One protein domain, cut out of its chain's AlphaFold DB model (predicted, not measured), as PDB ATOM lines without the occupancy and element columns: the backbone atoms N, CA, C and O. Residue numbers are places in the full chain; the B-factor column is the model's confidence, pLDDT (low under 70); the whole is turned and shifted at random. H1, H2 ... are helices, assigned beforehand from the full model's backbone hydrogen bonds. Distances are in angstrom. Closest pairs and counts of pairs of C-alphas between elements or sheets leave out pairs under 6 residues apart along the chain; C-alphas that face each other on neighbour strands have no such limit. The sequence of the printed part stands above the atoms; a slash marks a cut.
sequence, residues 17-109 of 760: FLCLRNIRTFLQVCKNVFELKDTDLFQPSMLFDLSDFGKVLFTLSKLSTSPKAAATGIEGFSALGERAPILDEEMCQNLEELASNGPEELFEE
ATOM      1  N   PHE A  17      20.686 -23.200   3.669       80.19
ATOM      2  CA  PHE A  17      19.518 -22.776   4.434       80.19
ATOM      3  C   PHE A  17      18.216 -23.166   3.731       80.19
ATOM      4  O   PHE A  17      17.318 -23.740   4.355       80.19
ATOM      5  N   LEU A  18      18.129 -22.902   2.425       78.62
ATOM      6  CA  LEU A  18      16.934 -23.184   1.643       78.62
ATOM      7  C   LEU A  18      16.763 -24.686   1.408       78.62
ATOM      8  O   LEU A  18      15.671 -25.208   1.635       78.62
ATOM      9  N   CYS A  19      17.839 -25.391   1.046       78.94
ATOM     10  CA  CYS A  19      17.824 -26.844   0.870       78.94
ATOM     11  C   CYS A  19      17.332 -27.554   2.138       78.94
ATOM     12  O   CYS A  19      16.379 -28.330   2.088       78.94
ATOM     13  N   LEU A  20      17.913 -27.235   3.299       81.00
ATOM     14  CA  LEU A  20      17.521 -27.853   4.566       81.00
ATOM     15  C   LEU A  20      16.071 -27.540   4.939       81.00
ATOM     16  O   LEU A  20      15.361 -28.421   5.426       81.00
ATOM     17  N   ARG A  21      15.600 -26.316   4.688       80.38
ATOM     18  CA  ARG A  21      14.201 -25.961   4.939       80.38
ATOM     19  C   ARG A  21      13.243 -26.701   4.006       80.38
ATOM     20  O   ARG A  21      12.188 -27.142   4.461       80.38
ATOM     21  N   ASN A  22      13.600 -26.884   2.736       81.44
ATOM     22  CA  ASN A  22      12.793 -27.649   1.784       81.44
ATOM     23  C   ASN A  22      12.682 -29.112   2.225       81.44
ATOM     24  O   ASN A  22      11.579 -29.652   2.305       81.44
ATOM     25  N   ILE A  23      13.803 -29.715   2.625       84.12
ATOM     26  CA  ILE A  23      13.845 -31.083   3.154       84.12
ATOM     27  C   ILE A  23      12.985 -31.210   4.420       84.12
ATOM     28  O   ILE A  23      12.193 -32.139   4.549       84.12
ATOM     29  N   ARG A  24      13.067 -30.261   5.358       83.81
ATOM     30  CA  ARG A  24      12.222 -30.277   6.568       83.81
ATOM     31  C   ARG A  24      10.746 -30.111   6.261       83.81
ATOM     32  O   ARG A  24       9.923 -30.828   6.824       83.81
ATOM     33  N   THR A  25      10.416 -29.201   5.349       82.62
ATOM     34  CA  THR A  25       9.044 -29.028   4.862       82.62
ATOM     35  C   THR A  25       8.519 -30.344   4.296       82.62
ATOM     36  O   THR A  25       7.382 -30.718   4.582       82.62
ATOM     37  N   PHE A  26       9.362 -31.092   3.577       88.94
ATOM     38  CA  PHE A  26       8.986 -32.407   3.083       88.94
ATOM     39  C   PHE A  26       8.672 -33.397   4.179       88.94
ATOM     40  O   PHE A  26       7.580 -33.962   4.191       88.94
ATOM     41  N   LEU A  27       9.582 -33.544   5.135       90.25
ATOM     42  CA  LEU A  27       9.405 -34.455   6.257       90.25
ATOM     43  C   LEU A  27       8.146 -34.105   7.065       90.25
ATOM     44  O   LEU A  27       7.404 -34.995   7.475       90.25
ATOM     45  N   GLN A  28       7.846 -32.813   7.216       87.31
ATOM     46  CA  GLN A  28       6.642 -32.344   7.894       87.31
ATOM     47  C   GLN A  28       5.359 -32.691   7.127       87.31
ATOM     48  O   GLN A  28       4.352 -33.041   7.741       87.31
ATOM     49  N   VAL A  29       5.373 -32.636   5.791       88.12
ATOM     50  CA  VAL A  29       4.245 -33.089   4.957       88.12
ATOM     51  C   VAL A  29       4.108 -34.610   5.000       88.12
ATOM     52  O   VAL A  29       2.994 -35.108   5.160       88.12
ATOM     53  N   CYS A  30       5.212 -35.357   4.939       90.94
ATOM     54  CA  CYS A  30       5.201 -36.807   5.125       90.94
ATOM     55  C   CYS A  30       4.563 -37.195   6.464       90.94
ATOM     56  O   CYS A  30       3.738 -38.102   6.512       90.94
ATOM     57  N   LYS A  31       4.882 -36.462   7.534       91.12
ATOM     58  CA  LYS A  31       4.300 -36.672   8.860       91.12
ATOM     59  C   LYS A  31       2.823 -36.285   8.932       91.12
ATOM     60  O   LYS A  31       1.998 -37.084   9.350       91.12
ATOM     61  N   ASN A  32       2.475 -35.062   8.533       90.06
ATOM     62  CA  ASN A  32       1.147 -34.501   8.806       90.06
ATOM     63  C   ASN A  32       0.091 -34.892   7.770       90.06
ATOM     64  O   ASN A  32      -1.090 -34.953   8.094       90.06
ATOM     65  N   VAL A  33       0.497 -35.097   6.515       89.75
ATOM     66  CA  VAL A  33      -0.421 -35.402   5.410       89.75
ATOM     67  C   VAL A  33      -0.402 -36.886   5.093       89.75
ATOM     68  O   VAL A  33      -1.466 -37.461   4.891       89.75
ATOM     69  N   PHE A  34       0.773 -37.510   5.040       90.12
ATOM     70  CA  PHE A  34       0.897 -38.935   4.717       90.12
ATOM     71  C   PHE A  34       0.964 -39.837   5.956       90.12
ATOM     72  O   PHE A  34       0.989 -41.054   5.803       90.12
ATOM     73  N   GLU A  35       0.934 -39.251   7.159       91.12
ATOM     74  CA  GLU A  35       0.849 -39.964   8.442       91.12
ATOM     75  C   GLU A  35       2.017 -40.938   8.684       91.12
ATOM     76  O   GLU A  35       1.879 -41.949   9.375       91.12
ATOM     77  N   LEU A  36       3.199 -40.631   8.133       92.50
ATOM     78  CA  LEU A  36       4.419 -41.387   8.420       92.50
ATOM     79  C   LEU A  36       4.849 -41.176   9.881       92.50
ATOM     80  O   LEU A  36       4.741 -40.078  10.433       92.50
ATOM     81  N   LYS A  37       5.385 -42.231  10.508       90.31
ATOM     82  CA  LYS A  37       5.892 -42.175  11.886       90.31
ATOM     83  C   LYS A  37       7.246 -41.474  11.930       90.31
ATOM     84  O   LYS A  37       8.037 -41.605  11.005       90.31
ATOM     85  N   ASP A  38       7.577 -40.846  13.058       88.44
ATOM     86  CA  ASP A  38       8.894 -40.215  13.261       88.44
ATOM     87  C   ASP A  38      10.063 -41.201  13.083       88.44
ATOM     88  O   ASP A  38      11.136 -40.822  12.625       88.44
ATOM     89  N   THR A  39       9.848 -42.484  13.380       89.12
ATOM     90  CA  THR A  39      10.835 -43.552  13.157       89.12
ATOM     91  C   THR A  39      11.096 -43.839  11.683       89.12
ATOM     92  O   THR A  39      12.142 -44.395  11.349       89.12
ATOM     93  N   ASP A  40      10.154 -43.490  10.807       88.88
ATOM     94  CA  ASP A  40      10.231 -43.744   9.371       88.88
ATOM     95  C   ASP A  40      10.886 -42.597   8.602       88.88
ATOM     96  O   ASP A  40      11.241 -42.779   7.441       88.88
ATOM     97  N   LEU A  41      11.085 -41.444   9.243       90.69
ATOM     98  CA  LEU A  41      11.635 -40.231   8.647       90.69
ATOM     99  C   LEU A  41      13.162 -40.162   8.816       90.69
ATOM    100  O   LEU A  41      13.712 -40.586   9.836       90.69
ATOM    101  N   PHE A  42      13.853 -39.613   7.817       90.62
ATOM    102  CA  PHE A  42      15.273 -39.260   7.909       90.62
ATOM    103  C   PHE A  42      15.465 -37.869   8.534       90.62
ATOM    104  O   PHE A  42      14.533 -37.066   8.603       90.62
ATOM    105  N   GLN A  43      16.681 -37.565   8.994       87.00
ATOM    106  CA  GLN A  43      17.042 -36.219   9.444       87.00
ATOM    107  C   GLN A  43      17.512 -35.363   8.262       87.00
ATOM    108  O   GLN A  43      18.234 -35.874   7.417       87.00
ATOM    109  N   PRO A  44      17.216 -34.052   8.216       85.19
ATOM    110  CA  PRO A  44      17.529 -33.211   7.058       85.19
ATOM    111  C   PRO A  44      18.989 -33.227   6.600       85.19
ATOM    112  O   PRO A  44      19.239 -33.132   5.402       85.19
ATOM    113  N   SER A  45      19.932 -33.351   7.542       78.00
ATOM    114  CA  SER A  45      21.353 -33.481   7.218       78.00
ATOM    115  C   SER A  45      21.600 -34.707   6.345       78.00
ATOM    116  O   SER A  45      22.182 -34.531   5.295       78.00
ATOM    117  N   MET A  46      21.002 -35.866   6.658       81.56
ATOM    118  CA  MET A  46      21.244 -37.159   5.991       81.56
ATOM    119  C   MET A  46      21.060 -37.157   4.471       81.56
ATOM    120  O   MET A  46      21.684 -37.963   3.788       81.56
ATOM    121  N   LEU A  47      20.193 -36.285   3.946       83.50
ATOM    122  CA  LEU A  47      20.039 -36.070   2.505       83.50
ATOM    123  C   LEU A  47      20.948 -34.947   1.993       83.50
ATOM    124  O   LEU A  47      21.466 -35.032   0.889       83.50
ATOM    125  N   PHE A  48      21.118 -33.883   2.775       77.12
ATOM    126  CA  PHE A  48      21.891 -32.713   2.369       77.12
ATOM    127  C   PHE A  48      23.399 -32.984   2.288       77.12
ATOM    128  O   PHE A  48      24.044 -32.548   1.342       77.12
ATOM    129  N   ASP A  49      23.955 -33.671   3.282       70.62
ATOM    130  CA  ASP A  49      25.364 -34.073   3.343       70.62
ATOM    131  C   ASP A  49      25.579 -35.531   2.920       70.62
ATOM    132  O   ASP A  49      26.695 -36.024   3.016       70.62
ATOM    133  N   LEU A  50      24.514 -36.205   2.467       71.19
ATOM    134  CA  LEU A  50      24.499 -37.615   2.070       71.19
ATOM    135  C   LEU A  50      24.969 -38.592   3.166       71.19
ATOM    136  O   LEU A  50      25.278 -39.741   2.863       71.19
ATOM    137  N   SER A  51      24.946 -38.200   4.450       71.06
ATOM    138  CA  SER A  51      25.481 -39.034   5.533       71.06
ATOM    139  C   SER A  51      24.760 -40.374   5.718       71.06
ATOM    140  O   SER A  51      25.327 -41.294   6.300       71.06
ATOM    141  N   ASP A  52      23.481 -40.461   5.334       73.06
ATOM    142  CA  ASP A  52      22.676 -41.690   5.427       73.06
ATOM    143  C   ASP A  52      21.570 -41.696   4.360       73.06
ATOM    144  O   ASP A  52      20.374 -41.531   4.630       73.06
ATOM    145  N   PHE A  53      21.983 -41.878   3.107       80.75
ATOM    146  CA  PHE A  53      21.050 -41.958   1.984       80.75
ATOM    147  C   PHE A  53      20.163 -43.220   2.038       80.75
ATOM    148  O   PHE A  53      19.039 -43.224   1.531       80.75
ATOM    149  N   GLY A  54      20.605 -44.277   2.729       78.62
ATOM    150  CA  GLY A  54      19.797 -45.475   2.969       78.62
ATOM    151  C   GLY A  54      18.520 -45.162   3.751       78.62
ATOM    152  O   GLY A  54      17.428 -45.601   3.375       78.62
ATOM    153  N   LYS A  55      18.617 -44.326   4.794       83.31
ATOM    154  CA  LYS A  55      17.446 -43.855   5.543       83.31
ATOM    155  C   LYS A  55      16.511 -42.999   4.689       83.31
ATOM    156  O   LYS A  55      15.294 -43.105   4.847       83.31
ATOM    157  N   VAL A  56      17.051 -42.208   3.759       86.31
ATOM    158  CA  VAL A  56      16.251 -41.431   2.794       86.31
ATOM    159  C   VAL A  56      15.417 -42.362   1.912       86.31
ATOM    160  O   VAL A  56      14.197 -42.199   1.823       86.31
ATOM    161  N   LEU A  57      16.042 -43.383   1.318       84.56
ATOM    162  CA  LEU A  57      15.355 -44.382   0.494       84.56
ATOM    163  C   LEU A  57      14.290 -45.151   1.282       84.56
ATOM    164  O   LEU A  57      13.196 -45.395   0.771       84.56
ATOM    165  N   PHE A  58      14.569 -45.481   2.545       85.75
ATOM    166  CA  PHE A  58      13.592 -46.102   3.438       85.75
ATOM    167  C   PHE A  58      12.350 -45.221   3.637       85.75
ATOM    168  O   PHE A  58      11.222 -45.702   3.504       85.75
ATOM    169  N   THR A  59      12.534 -43.925   3.908       89.56
ATOM    170  CA  THR A  59      11.419 -42.977   4.043       89.56
ATOM    171  C   THR A  59      10.595 -42.889   2.759       89.56
ATOM    172  O   THR A  59       9.365 -42.923   2.819       89.56
ATOM    173  N   LEU A  60      11.246 -42.826   1.594       90.81
ATOM    174  CA  LEU A  60      10.565 -42.783   0.296       90.81
ATOM    175  C   LEU A  60       9.797 -44.078   0.000       90.81
ATOM    176  O   LEU A  60       8.672 -44.026  -0.493       90.81
ATOM    177  N   SER A  61      10.343 -45.233   0.381       89.00
ATOM    178  CA  SER A  61       9.641 -46.514   0.278       89.00
ATOM    179  C   SER A  61       8.370 -46.532   1.135       89.00
ATOM    180  O   SER A  61       7.293 -46.892   0.646       89.00
ATOM    181  N   LYS A  62       8.445 -46.060   2.388       90.19
ATOM    182  CA  LYS A  62       7.269 -45.907   3.266       90.19
ATOM    183  C   LYS A  62       6.243 -44.927   2.707       90.19
ATOM    184  O   LYS A  62       5.047 -45.186   2.793       90.19
ATOM    185  N   LEU A  63       6.696 -43.836   2.095       92.00
ATOM    186  CA  LEU A  63       5.817 -42.879   1.434       92.00
ATOM    187  C   LEU A  63       5.097 -43.512   0.234       92.00
ATOM    188  O   LEU A  63       3.880 -43.365   0.118       92.00
ATOM    189  N   SER A  64       5.817 -44.263  -0.606       90.94
ATOM    190  CA  SER A  64       5.265 -44.921  -1.801       90.94
ATOM    191  C   SER A  64       4.215 -45.988  -1.471       90.94
ATOM    192  O   SER A  64       3.276 -46.200  -2.229       90.94
ATOM    193  N   THR A  65       4.338 -46.616  -0.300       88.19
ATOM    194  CA  THR A  65       3.411 -47.640   0.208       88.19
ATOM    195  C   THR A  65       2.338 -47.070   1.141       88.19
ATOM    196  O   THR A  65       1.532 -47.820   1.692       88.19
ATOM    197  N   SER A  66       2.301 -45.748   1.328       90.56
ATOM    198  CA  SER A  66       1.282 -45.099   2.154       90.56
ATOM    199  C   SER A  66      -0.114 -45.234   1.524       90.56
ATOM    200  O   SER A  66      -0.234 -45.237   0.295       90.56
ATOM    201  N   PRO A  67      -1.200 -45.269   2.322       88.50
ATOM    202  CA  PRO A  67      -2.558 -45.410   1.791       88.50
ATOM    203  C   PRO A  67      -2.930 -44.331   0.764       88.50
ATOM    204  O   PRO A  67      -3.595 -44.618  -0.228       88.50
ATOM    205  N   LYS A  68      -2.468 -43.090   0.976       87.12
ATOM    206  CA  LYS A  68      -2.717 -41.967   0.060       87.12
ATOM    207  C   LYS A  68      -1.948 -42.098  -1.254       87.12
ATOM    208  O   LYS A  68      -2.495 -41.737  -2.289       87.12
ATOM    209  N   ALA A  69      -0.719 -42.614  -1.225       86.69
ATOM    210  CA  ALA A  69       0.043 -42.886  -2.443       86.69
ATOM    211  C   ALA A  69      -0.550 -44.078  -3.209       86.69
ATOM    212  O   ALA A  69      -0.811 -43.961  -4.402       86.69
ATOM    213  N   ALA A  70      -0.884 -45.172  -2.519       85.38
ATOM    214  CA  ALA A  70      -1.506 -46.349  -3.126       85.38
ATOM    215  C   ALA A  70      -2.849 -46.028  -3.813       85.38
ATOM    216  O   ALA A  70      -3.164 -46.589  -4.860       85.38
ATOM    217  N   ALA A  71      -3.616 -45.069  -3.279       87.38
ATOM    218  CA  ALA A  71      -4.868 -44.602  -3.879       87.38
ATOM    219  C   ALA A  71      -4.699 -43.937  -5.263       87.38
ATOM    220  O   ALA A  71      -5.683 -43.787  -5.982       87.38
ATOM    221  N   THR A  72      -3.479 -43.548  -5.649       85.81
ATOM    222  CA  THR A  72      -3.191 -42.963  -6.973       85.81
ATOM    223  C   THR A  72      -2.981 -44.010  -8.071       85.81
ATOM    224  O   THR A  72      -2.880 -43.647  -9.239       85.81
ATOM    225  N   GLY A  73      -2.922 -45.300  -7.717       83.19
ATOM    226  CA  GLY A  73      -2.658 -46.390  -8.661       83.19
ATOM    227  C   GLY A  73      -1.185 -46.545  -9.059       83.19
ATOM    228  O   GLY A  73      -0.878 -47.398  -9.885       83.19
ATOM    229  N   ILE A  74      -0.280 -45.752  -8.476       84.62
ATOM    230  CA  ILE A  74       1.169 -45.882  -8.668       84.62
ATOM    231  C   ILE A  74       1.682 -47.035  -7.796       84.62
ATOM    232  O   ILE A  74       1.418 -47.073  -6.592       84.62
ATOM    233  N   GLU A  75       2.417 -47.971  -8.397       82.56
ATOM    234  CA  GLU A  75       3.010 -49.098  -7.675       82.56
ATOM    235  C   GLU A  75       4.125 -48.607  -6.737       82.56
ATOM    236  O   GLU A  75       5.062 -47.919  -7.147       82.56
ATOM    237  N   GLY A  76       4.001 -48.926  -5.447       82.69
ATOM    238  CA  GLY A  76       5.011 -48.586  -4.448       82.69
ATOM    239  C   GLY A  76       6.253 -49.472  -4.560       82.69
ATOM    240  O   GLY A  76       6.193 -50.590  -5.065       82.69
ATOM    241  N   PHE A  77       7.380 -49.008  -4.020       86.06
ATOM    242  CA  PHE A  77       8.626 -49.777  -3.980       86.06
ATOM    243  C   PHE A  77       9.043 -50.089  -2.538       86.06
ATOM    244  O   PHE A  77       8.709 -49.365  -1.595       86.06
ATOM    245  N   SER A  78       9.797 -51.176  -2.351       78.62
ATOM    246  CA  SER A  78      10.244 -51.640  -1.032       78.62
ATOM    247  C   SER A  78      11.752 -51.474  -0.860       78.62
ATOM    248  O   SER A  78      12.536 -52.162  -1.510       78.62
ATOM    249  N   ALA A  79      12.154 -50.598   0.057       65.88
ATOM    250  CA  ALA A  79      13.507 -50.526   0.593       65.88
ATOM    251  C   ALA A  79      13.450 -51.041   2.041       65.88
ATOM    252  O   ALA A  79      13.027 -50.332   2.952       65.88
ATOM    253  N   LEU A  80      13.781 -52.316   2.267       58.41
ATOM    254  CA  LEU A  80      13.764 -52.917   3.607       58.41
ATOM    255  C   LEU A  80      14.896 -52.325   4.459       58.41
ATOM    256  O   LEU A  80      16.049 -52.439   4.079       58.41
ATOM    257  N   GLY A  81      14.608 -51.772   5.638       51.50
ATOM    258  CA  GLY A  81      15.621 -51.131   6.498       51.50
ATOM    259  C   GLY A  81      16.782 -52.029   6.972       51.50
ATOM    260  O   GLY A  81      17.793 -51.503   7.411       51.50
ATOM    261  N   GLU A  82      16.668 -53.358   6.857       46.81
ATOM    262  CA  GLU A  82      17.732 -54.328   7.201       46.81
ATOM    263  C   GLU A  82      18.418 -54.957   5.968       46.81
ATOM    264  O   GLU A  82      19.372 -55.718   6.105       46.81
ATOM    265  N   ARG A  83      17.923 -54.668   4.755       45.31
ATOM    266  CA  ARG A  83      18.438 -55.187   3.469       45.31
ATOM    267  C   ARG A  83      18.540 -54.130   2.370       45.31
ATOM    268  O   ARG A  83      18.839 -54.479   1.229       45.31
ATOM    269  N   ALA A  84      18.300 -52.859   2.681       46.91
ATOM    270  CA  ALA A  84      18.818 -51.778   1.867       46.91
ATOM    271  C   ALA A  84      20.314 -52.074   1.744       46.91
ATOM    272  O   ALA A  84      20.928 -52.354   2.784       46.91
ATOM    273  N   PRO A  85      20.882 -52.139   0.525       46.81
ATOM    274  CA  PRO A  85      22.320 -52.266   0.410       46.81
ATOM    275  C   PRO A  85      22.878 -51.177   1.314       46.81
ATOM    276  O   PRO A  85      22.464 -50.019   1.210       46.81
ATOM    277  N   ILE A  86      23.703 -51.575   2.286       49.00
ATOM    278  CA  ILE A  86      24.596 -50.624   2.927       49.00
ATOM    279  C   ILE A  86      25.282 -50.007   1.722       49.00
ATOM    280  O   ILE A  86      26.008 -50.714   1.026       49.00
ATOM    281  N   LEU A  87      24.909 -48.774   1.379       51.44
ATOM    282  CA  LEU A  87      25.674 -48.001   0.425       51.44
ATOM    283  C   LEU A  87      27.038 -47.966   1.092       51.44
ATOM    284  O   LEU A  87      27.170 -47.425   2.194       51.44
ATOM    285  N   ASP A  88      27.973 -48.740   0.550       53.81
ATOM    286  CA  ASP A  88      29.295 -48.821   1.132       53.81
ATOM    287  C   ASP A  88      29.901 -47.410   1.123       53.81
ATOM    288  O   ASP A  88      29.447 -46.510   0.407       53.81
ATOM    289  N   GLU A  89      30.892 -47.177   1.985       50.41
ATOM    290  CA  GLU A  89      31.571 -45.875   2.047       50.41
ATOM    291  C   GLU A  89      32.049 -45.420   0.657       50.41
ATOM    292  O   GLU A  89      32.086 -44.223   0.400       50.41
ATOM    293  N   GLU A  90      32.338 -46.361  -0.246       50.88
ATOM    294  CA  GLU A  90      32.769 -46.132  -1.625       50.88
ATOM    295  C   GLU A  90      31.628 -45.618  -2.528       50.88
ATOM    296  O   GLU A  90      31.811 -44.668  -3.284       50.88
ATOM    297  N   MET A  91      30.414 -46.159  -2.423       57.03
ATOM    298  CA  MET A  91      29.235 -45.725  -3.176       57.03
ATOM    299  C   MET A  91      28.666 -44.405  -2.634       57.03
ATOM    300  O   MET A  91      28.222 -43.567  -3.419       57.03
ATOM    301  N   CYS A  92      28.741 -44.173  -1.319       53.31
ATOM    302  CA  CYS A  92      28.446 -42.870  -0.712       53.31
ATOM    303  C   CYS A  92      29.478 -41.804  -1.111       53.31
ATOM    304  O   CYS A  92      29.083 -40.703  -1.482       53.31
ATOM    305  N   GLN A  93      30.777 -42.133  -1.123       51.84
ATOM    306  CA  GLN A  93      31.823 -41.236  -1.633       51.84
ATOM    307  C   GLN A  93      31.632 -40.931  -3.120       51.84
ATOM    308  O   GLN A  93      31.726 -39.771  -3.511       51.84
ATOM    309  N   ASN A  94      31.273 -41.925  -3.937       57.19
ATOM    310  CA  ASN A  94      30.937 -41.714  -5.345       57.19
ATOM    311  C   ASN A  94      29.702 -40.812  -5.516       57.19
ATOM    312  O   ASN A  94      29.677 -39.984  -6.419       57.19
ATOM    313  N   LEU A  95      28.683 -40.925  -4.657       58.47
ATOM    314  CA  LEU A  95      27.522 -40.026  -4.669       58.47
ATOM    315  C   LEU A  95      27.888 -38.600  -4.230       58.47
ATOM    316  O   LEU A  95      27.421 -37.649  -4.850       58.47
ATOM    317  N   GLU A  96      28.734 -38.435  -3.208       57.09
ATOM    318  CA  GLU A  96      29.275 -37.130  -2.799       57.09
ATOM    319  C   GLU A  96      30.122 -36.493  -3.913       57.09
ATOM    320  O   GLU A  96      30.022 -35.286  -4.157       57.09
ATOM    321  N   GLU A  97      30.918 -37.296  -4.623       53.50
ATOM    322  CA  GLU A  97      31.745 -36.871  -5.751       53.50
ATOM    323  C   GLU A  97      30.889 -36.518  -6.976       53.50
ATOM    324  O   GLU A  97      31.073 -35.449  -7.547       53.50
ATOM    325  N   LEU A  98      29.880 -37.325  -7.326       57.44
ATOM    326  CA  LEU A  98      28.921 -37.040  -8.404       57.44
ATOM    327  C   LEU A  98      28.027 -35.832  -8.095       57.44
ATOM    328  O   LEU A  98      27.742 -35.040  -8.987       57.44
ATOM    329  N   ALA A  99      27.604 -35.644  -6.843       58.28
ATOM    330  CA  ALA A  99      26.852 -34.459  -6.431       58.28
ATOM    331  C   ALA A  99      27.726 -33.192  -6.430       58.28
ATOM    332  O   ALA A  99      27.225 -32.086  -6.631       58.28
ATOM    333  N   SER A 100      29.036 -33.342  -6.204       52.06
ATOM    334  CA  SER A 100      29.990 -32.231  -6.207       52.06
ATOM    335  C   SER A 100      30.536 -31.894  -7.598       52.06
ATOM    336  O   SER A 100      30.825 -30.721  -7.827       52.06
ATOM    337  N   ASN A 101      30.656 -32.884  -8.491       43.28
ATOM    338  CA  ASN A 101      31.301 -32.799  -9.811       43.28
ATOM    339  C   ASN A 101      30.345 -33.057 -10.990       43.28
ATOM    340  O   ASN A 101      30.791 -33.092 -12.138       43.28
ATOM    341  N   GLY A 102      29.052 -33.275 -10.737       44.50
ATOM    342  CA  GLY A 102      28.052 -33.469 -11.783       44.50
ATOM    343  C   GLY A 102      28.001 -32.263 -12.730       44.50
ATOM    344  O   GLY A 102      28.152 -31.132 -12.260       44.50
ATOM    345  N   PRO A 103      27.805 -32.461 -14.047       37.69
ATOM    346  CA  PRO A 103      27.654 -31.355 -14.985       37.69
ATOM    347  C   PRO A 103      26.534 -30.424 -14.508       37.69
ATOM    348  O   PRO A 103      25.399 -30.874 -14.338       37.69
ATOM    349  N   GLU A 104      26.840 -29.136 -14.317       44.62
ATOM    350  CA  GLU A 104      25.855 -28.096 -13.959       44.62
ATOM    351  C   GLU A 104      24.664 -28.056 -14.947       44.62
ATOM    352  O   GLU A 104      23.590 -27.587 -14.592       44.62
ATOM    353  N   GLU A 105      24.820 -28.623 -16.149       40.84
ATOM    354  CA  GLU A 105      23.835 -28.633 -17.237       40.84
ATOM    355  C   GLU A 105      22.804 -29.786 -17.188       40.84
ATOM    356  O   GLU A 105      21.807 -29.729 -17.903       40.84
ATOM    357  N   LEU A 106      22.977 -30.830 -16.360       38.09
ATOM    358  CA  LEU A 106      22.059 -31.994 -16.361       38.09
ATOM    359  C   LEU A 106      20.735 -31.778 -15.602       38.09
ATOM    360  O   LEU A 106      19.878 -32.662 -15.610       38.09
ATOM    361  N   PHE A 107      20.544 -30.634 -14.942       40.41
ATOM    362  CA  PHE A 107      19.386 -30.391 -14.071       40.41
ATOM    363  C   PHE A 107      18.306 -29.464 -14.658       40.41
ATOM    364  O   PHE A 107      17.296 -29.239 -13.986       40.41
ATOM    365  N   GLU A 108      18.474 -28.924 -15.872       44.34
ATOM    366  CA  GLU A 108      17.646 -27.786 -16.312       44.34
ATOM    367  C   GLU A 108      16.366 -28.127 -17.102       44.34
ATOM    368  O   GLU A 108      15.348 -27.486 -16.845       44.34
ATOM    369  N   GLU A 109      16.328 -29.114 -18.008       36.62
ATOM    370  CA  GLU A 109      15.194 -29.186 -18.961       36.62
ATOM    371  C   GLU A 109      14.096 -30.222 -18.655       36.62
ATOM    372  O   GLU A 109      12.908 -29.888 -18.709       36.62
TER     373      GLU A 109
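This is residues 17 to 109 of the 760 residues of the protein "Guanine nucleotide exchange factor VAV2" of Orchesella cincta (UniProt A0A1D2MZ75). Picture a loose helical frame: H1 and H3 make two sides, short H2 bridges their beginnings, and H5 stands crosswise near H3's first residues. Residues 71 to 88 lead from H4 back to H5; residues 100 to 109, with H6, stick out. The 93 printed residues hold six named helices, H1 to H6, no named strand: all helix, only just compact, close to loose, radius of gyration of the C-alphas 14.5 A, spans 38 by 30 by 25 A.

Start at H1, residues 17 to 32: its residues 19 to 24 alone touch H2, residues 44 to 48, closest C-alphas Ile 23 and Pro 44, 5.8 A. H3, residues 53 to 64, touches H2 only at the corner, with residues 53 to 56 alone, closest C-alphas Leu 47 and Phe 53, 6.0 A. H1 and H3 are close but not clearly touching. H4, residues 67 to 70, and H5, residues 89 to 101, are apart. H6, residues 104 to 107, is apart from H5. Every O i to N i+4 pair is within hydrogen-bond range in H1, H2, H3 and H5; H4 and H6 are too short for one.

Find C-alpha 17 at (19.518, -22.776, 4.434); H1 runs 22.2 A from there. H5 ends at C-alpha 101, (31.301, -32.799, -9.811).

The printed part has no cut; residues 79 to 109 are under pLDDT 70.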